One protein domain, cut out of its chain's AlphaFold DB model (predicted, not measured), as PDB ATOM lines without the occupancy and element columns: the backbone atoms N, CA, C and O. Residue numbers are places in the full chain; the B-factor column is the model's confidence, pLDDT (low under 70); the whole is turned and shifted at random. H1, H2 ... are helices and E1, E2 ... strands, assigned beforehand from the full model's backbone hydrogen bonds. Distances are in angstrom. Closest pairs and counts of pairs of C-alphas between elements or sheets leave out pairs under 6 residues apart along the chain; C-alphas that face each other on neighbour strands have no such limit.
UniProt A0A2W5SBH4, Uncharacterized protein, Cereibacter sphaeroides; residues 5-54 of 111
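Overview. This is residues 5 to 54 of the 111 residues of an uncharacterized protein of Cereibacter sphaeroides (UniProt A0A2W5SBH4). A small three-stranded sheet has one helix, H2, covering one face along its strands, while a second helix, H1, lies off toward one end of the sheet and only grazes it. The length of the model runs from the far end of H1 to the corner where E2 passes into H2. The printed part has 50 residues, with elements in the order E1, H1, E2, H2, E3; the sheet's order is E2, E1, E3, all antiparallel. The class is mixed, helices and strands; the whole is compact, with a radius of gyration of the C-alphas of 10.3 A, but elongated, spanning 30 by 19 by 15 A.

Along the chain. E1, residues 5 to 9, begins at C-alpha 5 (40.335, -11.069, -19.565) and is 13.7 A long. E2 is residues 33 to 36, and E3 residues 51 to 53, ending at C-alpha 53 (39.856, -16.804, -23.419). H2, residues 37 to 46, measures 14.2 A. H1, residues 18 to 29, measures 16.9 A from C-alpha 18 (21.041, -30.050, -30.927).

Arrangement. Inner strand E1 has staggered pairing, with E2 over residues 5 to 7 and with E3 over residues 7 to 9. N 7 and O 33 are 2.9 A apart, and N 8 and O 52 are 2.9 A apart, both within hydrogen-bond range. H2 is on the sheet at a height of 7.9 A, over E1 and E3, and runs along the strands, at 11 degrees to E1 on the local plane. Its closest C-alphas to E3 are those of Val 44 and Tyr 51, 5.1 A. E2, H2 and E3 form a split strand-helix-strand unit, two same-way strands with E1 between them, its crossover right-handed; with H2 on one face, the sheet makes two layers. H1 only grazes the sheet with residues 24 to 29; its closest C-alphas to E1 are those of Lys 28 and Ala 9, 5.2 A. H1 and H2 are apart. In both helices every O i to N i+4 pair is within hydrogen-bond range.

Size, cuts and confidence. The C-alphas farthest apart, those of Ala 18 and Asp 36, are 30.2 A apart. The printed part has no cut and no long link. Mean pLDDT of the printed part is 86.0, and no printed residue is under 70.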
ATOM      1  N   VAL A   5      40.146 -10.428 -18.264       87.94
ATOM      2  CA  VAL A   5      40.335 -11.069 -19.565       87.94
ATOM      3  C   VAL A   5      39.013 -11.108 -20.319       87.94
ATOM      4  O   VAL A   5      37.937 -11.072 -19.724       87.94
ATOM      5  N   LYS A   6      39.088 -11.193 -21.647       90.06
ATOM      6  CA  LYS A   6      37.904 -11.329 -22.496       90.06
ATOM      7  C   LYS A   6      37.662 -12.794 -22.825       90.06
ATOM      8  O   LYS A   6      38.591 -13.503 -23.206       90.06
ATOM      9  N   ILE A   7      36.417 -13.233 -22.701       90.25
ATOM     10  CA  ILE A   7      35.958 -14.539 -23.178       90.25
ATOM     11  C   ILE A   7      35.121 -14.362 -24.444       90.25
ATOM     12  O   ILE A   7      34.313 -13.439 -24.544       90.25
ATOM     13  N   GLU A   8      35.310 -15.250 -25.412       90.00
ATOM     14  CA  GLU A   8      34.576 -15.282 -26.678       90.00
ATOM     15  C   GLU A   8      34.147 -16.711 -27.030       90.00
ATOM     16  O   GLU A   8      34.545 -17.675 -26.371       90.00
ATOM     17  N   ALA A   9      33.309 -16.852 -28.058       89.69
ATOM     18  CA  ALA A   9      32.929 -18.159 -28.580       89.69
ATOM     19  C   ALA A   9      34.171 -18.885 -29.111       89.69
ATOM     20  O   ALA A   9      34.901 -18.333 -29.934       89.69
ATOM     21  N   ASN A  10      34.398 -20.122 -28.676       87.94
ATOM     22  CA  ASN A  10      35.520 -20.913 -29.153       87.94
ATOM     23  C   ASN A  10      35.281 -21.350 -30.611       87.94
ATOM     24  O   ASN A  10      34.392 -22.168 -30.843       87.94
ATOM     25  N   PRO A  11      36.050 -20.862 -31.600       82.56
ATOM     26  CA  PRO A  11      35.839 -21.224 -33.002       82.56
ATOM     27  C   PRO A  11      36.076 -22.715 -33.284       82.56
ATOM     28  O   PRO A  11      35.546 -23.230 -34.266       82.56
ATOM     29  N   ASP A  12      36.830 -23.398 -32.418       84.25
ATOM     30  CA  ASP A  12      37.199 -24.806 -32.563       84.25
ATOM     31  C   ASP A  12      36.177 -25.767 -31.923       84.25
ATOM     32  O   ASP A  12      36.301 -26.986 -32.060       84.25
ATOM     33  N   PHE A  13      35.158 -25.244 -31.225       85.38
ATOM     34  CA  PHE A  13      34.134 -26.064 -30.579       85.38
ATOM     35  C   PHE A  13      33.214 -26.729 -31.612       85.38
ATOM     36  O   PHE A  13      32.632 -26.071 -32.481       85.38
ATOM     37  N   LYS A  14      33.051 -28.048 -31.490       82.25
ATOM     38  CA  LYS A  14      32.115 -28.843 -32.287       82.25
ATOM     39  C   LYS A  14      30.987 -29.297 -31.373       82.25
ATOM     40  O   LYS A  14      31.225 -30.072 -30.463       82.25
ATOM     41  N   ALA A  15      29.788 -28.790 -31.629       83.62
ATOM     42  CA  ALA A  15      28.595 -29.186 -30.896       83.62
ATOM     43  C   ALA A  15      28.116 -30.567 -31.364       83.62
ATOM     44  O   ALA A  15      27.836 -30.749 -32.561       83.62
ATOM     45  N   ASP A  16      27.987 -31.504 -30.430       82.25
ATOM     46  CA  ASP A  16      27.638 -32.894 -30.725       82.25
ATOM     47  C   ASP A  16      26.113 -33.098 -30.762       82.25
ATOM     48  O   ASP A  16      25.601 -33.842 -31.608       82.25
ATOM     49  N   ASP A  17      25.357 -32.352 -29.950       86.12
ATOM     50  CA  ASP A  17      23.892 -32.409 -29.900       86.12
ATOM     51  C   ASP A  17      23.185 -31.105 -30.328       86.12
ATOM     52  O   ASP A  17      23.788 -30.062 -30.594       86.12
ATOM     53  N   ALA A  18      21.858 -31.179 -30.483       78.62
ATOM     54  CA  ALA A  18      21.041 -30.050 -30.927       78.62
ATOM     55  C   ALA A  18      20.960 -28.914 -29.889       78.62
ATOM     56  O   ALA A  18      20.885 -27.747 -30.278       78.62
ATOM     57  N   GLY A  19      21.017 -29.232 -28.593       81.12
ATOM     58  CA  GLY A  19      21.017 -28.249 -27.510       81.12
ATOM     59  C   GLY A  19      22.325 -27.463 -27.457       81.12
ATOM     60  O   GLY A  19      22.304 -26.233 -27.371       81.12
ATOM     61  N   GLU A  20      23.459 -28.141 -27.618       82.31
ATOM     62  CA  GLU A  20      24.774 -27.502 -27.731       82.31
ATOM     63  C   GLU A  20      24.885 -26.616 -28.973       82.31
ATOM     64  O   GLU A  20      25.444 -25.519 -28.906       82.31
ATOM     65  N   LYS A  21      24.297 -27.028 -30.103       81.50
ATOM     66  CA  LYS A  21      24.265 -26.211 -31.330       81.50
ATOM     67  C   LYS A  21      23.524 -24.898 -31.115       81.50
ATOM     68  O   LYS A  21      24.001 -23.847 -31.549       81.50
ATOM     69  N   GLU A  22      22.376 -24.933 -30.444       84.38
ATOM     70  CA  GLU A  22      21.609 -23.725 -30.132       84.38
ATOM     71  C   GLU A  22      22.323 -22.827 -29.116       84.38
ATOM     72  O   GLU A  22      22.341 -21.603 -29.283       84.38
ATOM     73  N   ALA A  23      22.931 -23.417 -28.085       83.12
ATOM     74  CA  ALA A  23      23.710 -22.688 -27.092       83.12
ATOM     75  C   ALA A  23      24.927 -22.007 -27.735       83.12
ATOM     76  O   ALA A  23      25.095 -20.790 -27.620       83.12
ATOM     77  N   PHE A  24      25.713 -22.746 -28.515       85.62
ATOM     78  CA  PHE A  24      26.884 -22.223 -29.207       85.62
ATOM     79  C   PHE A  24      26.520 -21.152 -30.248       85.62
ATOM     80  O   PHE A  24      27.198 -20.129 -30.355       85.62
ATOM     81  N   ALA A  25      25.399 -21.305 -30.961       84.12
ATOM     82  CA  ALA A  25      24.904 -20.282 -31.884       84.12
ATOM     83  C   ALA A  25      24.523 -18.967 -31.178       84.12
ATOM     84  O   ALA A  25      24.693 -17.891 -31.760       84.12
ATOM     85  N   LYS A  26      24.024 -19.026 -29.935       84.94
ATOM     86  CA  LYS A  26      23.763 -17.834 -29.108       84.94
ATOM     87  C   LYS A  26      25.067 -17.190 -28.641       84.94
ATOM     88  O   LYS A  26      25.206 -15.975 -28.758       84.94
ATOM     89  N   ILE A  27      26.033 -17.992 -28.195       84.56
ATOM     90  CA  ILE A  27      27.346 -17.517 -27.733       84.56
ATOM     91  C   ILE A  27      28.122 -16.854 -28.877       84.56
ATOM     92  O   ILE A  27      28.660 -15.766 -28.703       84.56
ATOM     93  N   LYS A  28      28.095 -17.432 -30.083       83.25
ATOM     94  CA  LYS A  28      28.734 -16.865 -31.282       83.25
ATOM     95  C   LYS A  28      28.159 -15.507 -31.703       83.25
ATOM     96  O   LYS A  28      28.851 -14.720 -32.342       83.25
ATOM     97  N   LYS A  29      26.892 -15.235 -31.378       85.00
ATOM     98  CA  LYS A  29      26.242 -13.935 -31.627       85.00
ATOM     99  C   LYS A  29      26.493 -12.924 -30.507       85.00
ATOM    100  O   LYS A  29      26.266 -11.733 -30.715       85.00
ATOM    101  N   ALA A  30      26.917 -13.380 -29.331       81.81
ATOM    102  CA  ALA A  30      27.258 -12.508 -28.221       81.81
ATOM    103  C   ALA A  30      28.608 -11.820 -28.475       81.81
ATOM    104  O   ALA A  30      29.502 -12.366 -29.121       81.81
ATOM    105  N   ARG A  31      28.754 -10.593 -27.968       80.69
ATOM    106  CA  ARG A  31      30.044  -9.893 -27.976       80.69
ATOM    107  C   ARG A  31      30.965 -10.495 -26.907       80.69
ATOM    108  O   ARG A  31      30.444 -11.021 -25.922       80.69
ATOM    109  N   PRO A  32      32.298 -10.375 -27.057       86.25
ATOM    110  CA  PRO A  32      33.229 -10.787 -26.017       86.25
ATOM    111  C   PRO A  32      32.904 -10.116 -24.681       86.25
ATOM    112  O   PRO A  32      32.645  -8.909 -24.641       86.25
ATOM    113  N   ILE A  33      32.910 -10.900 -23.607       87.56
ATOM    114  CA  ILE A  33      32.584 -10.435 -22.254       87.56
ATOM    115  C   ILE A  33      33.882 -10.333 -21.463       87.56
ATOM    116  O   ILE A  33      34.708 -11.242 -21.500       87.56
ATOM    117  N   GLU A  34      34.062  -9.223 -20.757       89.62
ATOM    118  CA  GLU A  34      35.208  -9.009 -19.881       89.62
ATOM    119  C   GLU A  34      34.876  -9.495 -18.469       89.62
ATOM    120  O   GLU A  34      33.916  -9.035 -17.851       89.62
ATOM    121  N   VAL A  35      35.656 -10.452 -17.976       89.75
ATOM    122  CA  VAL A  35      35.503 -11.069 -16.653       89.75
ATOM    123  C   VAL A  35      36.876 -11.224 -16.006       89.75
ATOM    124  O   VAL A  35      37.904 -11.146 -16.681       89.75
ATOM    125  N   ASP A  36      36.926 -11.428 -14.693       92.25
ATOM    126  CA  ASP A  36      38.194 -11.750 -14.045       92.25
ATOM    127  C   ASP A  36      38.710 -13.121 -14.507       92.25
ATOM    128  O   ASP A  36      37.953 -13.999 -14.920       92.25
ATOM    129  N   TYR A  37      40.025 -13.307 -14.447       88.19
ATOM    130  CA  TYR A  37      40.687 -14.507 -14.949       88.19
ATOM    131  C   TYR A  37      40.209 -15.807 -14.287       88.19
ATOM    132  O   TYR A  37      40.127 -16.832 -14.963       88.19
ATOM    133  N   VAL A  38      39.873 -15.780 -12.993       90.25
ATOM    134  CA  VAL A  38      39.413 -16.976 -12.272       90.25
ATOM    135  C   VAL A  38      38.030 -17.370 -12.784       90.25
ATOM    136  O   VAL A  38      37.847 -18.498 -13.242       90.25
ATOM    137  N   THR A  39      37.112 -16.409 -12.854       89.56
ATOM    138  CA  THR A  39      35.782 -16.589 -13.450       89.56
ATOM    139  C   THR A  39      35.866 -16.988 -14.926       89.56
ATOM    140  O   THR A  39      35.073 -17.798 -15.404       89.56
ATOM    141  N   ALA A  40      36.830 -16.462 -15.686       87.25
ATOM    142  CA  ALA A  40      37.044 -16.853 -17.079       87.25
ATOM    143  C   ALA A  40      37.395 -18.340 -17.197       87.25
ATOM    144  O   ALA A  40      36.815 -19.049 -18.018       87.25
ATOM    145  N   MET A  41      38.319 -18.819 -16.359       89.25
ATOM    146  CA  MET A  41      38.704 -20.228 -16.323       89.25
ATOM    147  C   MET A  41      37.538 -21.131 -15.918       89.25
ATOM    148  O   MET A  41      37.331 -22.173 -16.543       89.25
ATOM    149  N   GLU A  42      36.755 -20.723 -14.918       89.31
ATOM    150  CA  GLU A  42      35.559 -21.454 -14.498       89.31
ATOM    151  C   GLU A  42      34.532 -21.547 -15.632       89.31
ATOM    152  O   GLU A  42      34.037 -22.637 -15.911       89.31
ATOM    153  N   ASN A  43      34.272 -20.454 -16.356       87.81
ATOM    154  CA  ASN A  43      33.344 -20.447 -17.491       87.81
ATOM    155  C   ASN A  43      33.825 -21.323 -18.657       87.81
ATOM    156  O   ASN A  43      33.032 -22.049 -19.258       87.81
ATOM    157  N   VAL A  44      35.121 -21.301 -18.979       87.19
ATOM    158  CA  VAL A  44      35.692 -22.189 -20.005       87.19
ATOM    159  C   VAL A  44      35.527 -23.656 -19.597       87.19
ATOM    160  O   VAL A  44      35.092 -24.468 -20.412       87.19
ATOM    161  N   SER A  45      35.796 -23.987 -18.331       87.38
ATOM    162  CA  SER A  45      35.668 -25.355 -17.822       87.38
ATOM    163  C   SER A  45      34.214 -25.835 -17.760       87.38
ATOM    164  O   SER A  45      33.932 -26.962 -18.155       87.38
ATOM    165  N   GLN A  46      33.290 -25.009 -17.261       88.50
ATOM    166  CA  GLN A  46      31.874 -25.377 -17.111       88.50
ATOM    167  C   GLN A  46      31.146 -25.465 -18.453       88.50
ATOM    168  O   GLN A  46      30.191 -26.222 -18.590       88.50
ATOM    169  N   SER A  47      31.604 -24.710 -19.452       82.94
ATOM    170  CA  SER A  47      31.006 -24.707 -20.787       82.94
ATOM    171  C   SER A  47      31.472 -25.849 -21.690       82.94
ATOM    172  O   SER A  47      31.133 -25.849 -22.870       82.94
ATOM    173  N   GLY A  48      32.284 -26.787 -21.188       82.25
ATOM    174  CA  GLY A  48      32.776 -27.914 -21.987       82.25
ATOM    175  C   GLY A  48      33.603 -27.494 -23.209       82.25
ATOM    176  O   GLY A  48      33.730 -28.260 -24.158       82.25
ATOM    177  N   GLY A  49      34.152 -26.273 -23.210       82.31
ATOM    178  CA  GLY A  49      34.927 -25.728 -24.326       82.31
ATOM    179  C   GLY A  49      34.155 -24.842 -25.308       82.31
ATOM    180  O   GLY A  49      34.745 -24.456 -26.317       82.31
ATOM    181  N   MET A  50      32.892 -24.471 -25.039       86.12
ATOM    182  CA  MET A  50      32.154 -23.496 -25.870       86.12
ATOM    183  C   MET A  50      32.741 -22.079 -25.798       86.12
ATOM    184  O   MET A  50      32.639 -21.322 -26.765       86.12
ATOM    185  N   TYR A  51      33.343 -21.710 -24.663       88.88
ATOM    186  CA  TYR A  51      34.052 -20.443 -24.487       88.88
ATOM    187  C   TYR A  51      35.565 -20.621 -24.596       88.88
ATOM    188  O   TYR A  51      36.124 -21.645 -24.207       88.88
ATOM    189  N   ARG A  52      36.239 -19.577 -25.077       89.25
ATOM    190  CA  ARG A  52      37.698 -19.459 -25.116       89.25
ATOM    191  C   ARG A  52      38.112 -18.099 -24.559       89.25
ATOM    192  O   ARG A  52      37.459 -17.095 -24.823       89.25
ATOM    193  N   ILE A  53      39.212 -18.065 -23.804       88.81
ATOM    194  CA  ILE A  53      39.856 -16.804 -23.419       88.81
ATOM    195  C   ILE A  53      40.521 -16.231 -24.668       88.81
ATOM    196  O   ILE A  53      41.376 -16.887 -25.274       88.81
ATOM    197  N   GLN A  54      40.118 -15.023 -25.049       83.88
ATOM    198  CA  GLN A  54      40.714 -14.311 -26.165       83.88
ATOM    199  C   GLN A  54      42.194 -14.067 -25.837       83.88
ATOM    200  O   GLN A  54      42.492 -13.479 -24.791       83.88
TER     201      GLN A  54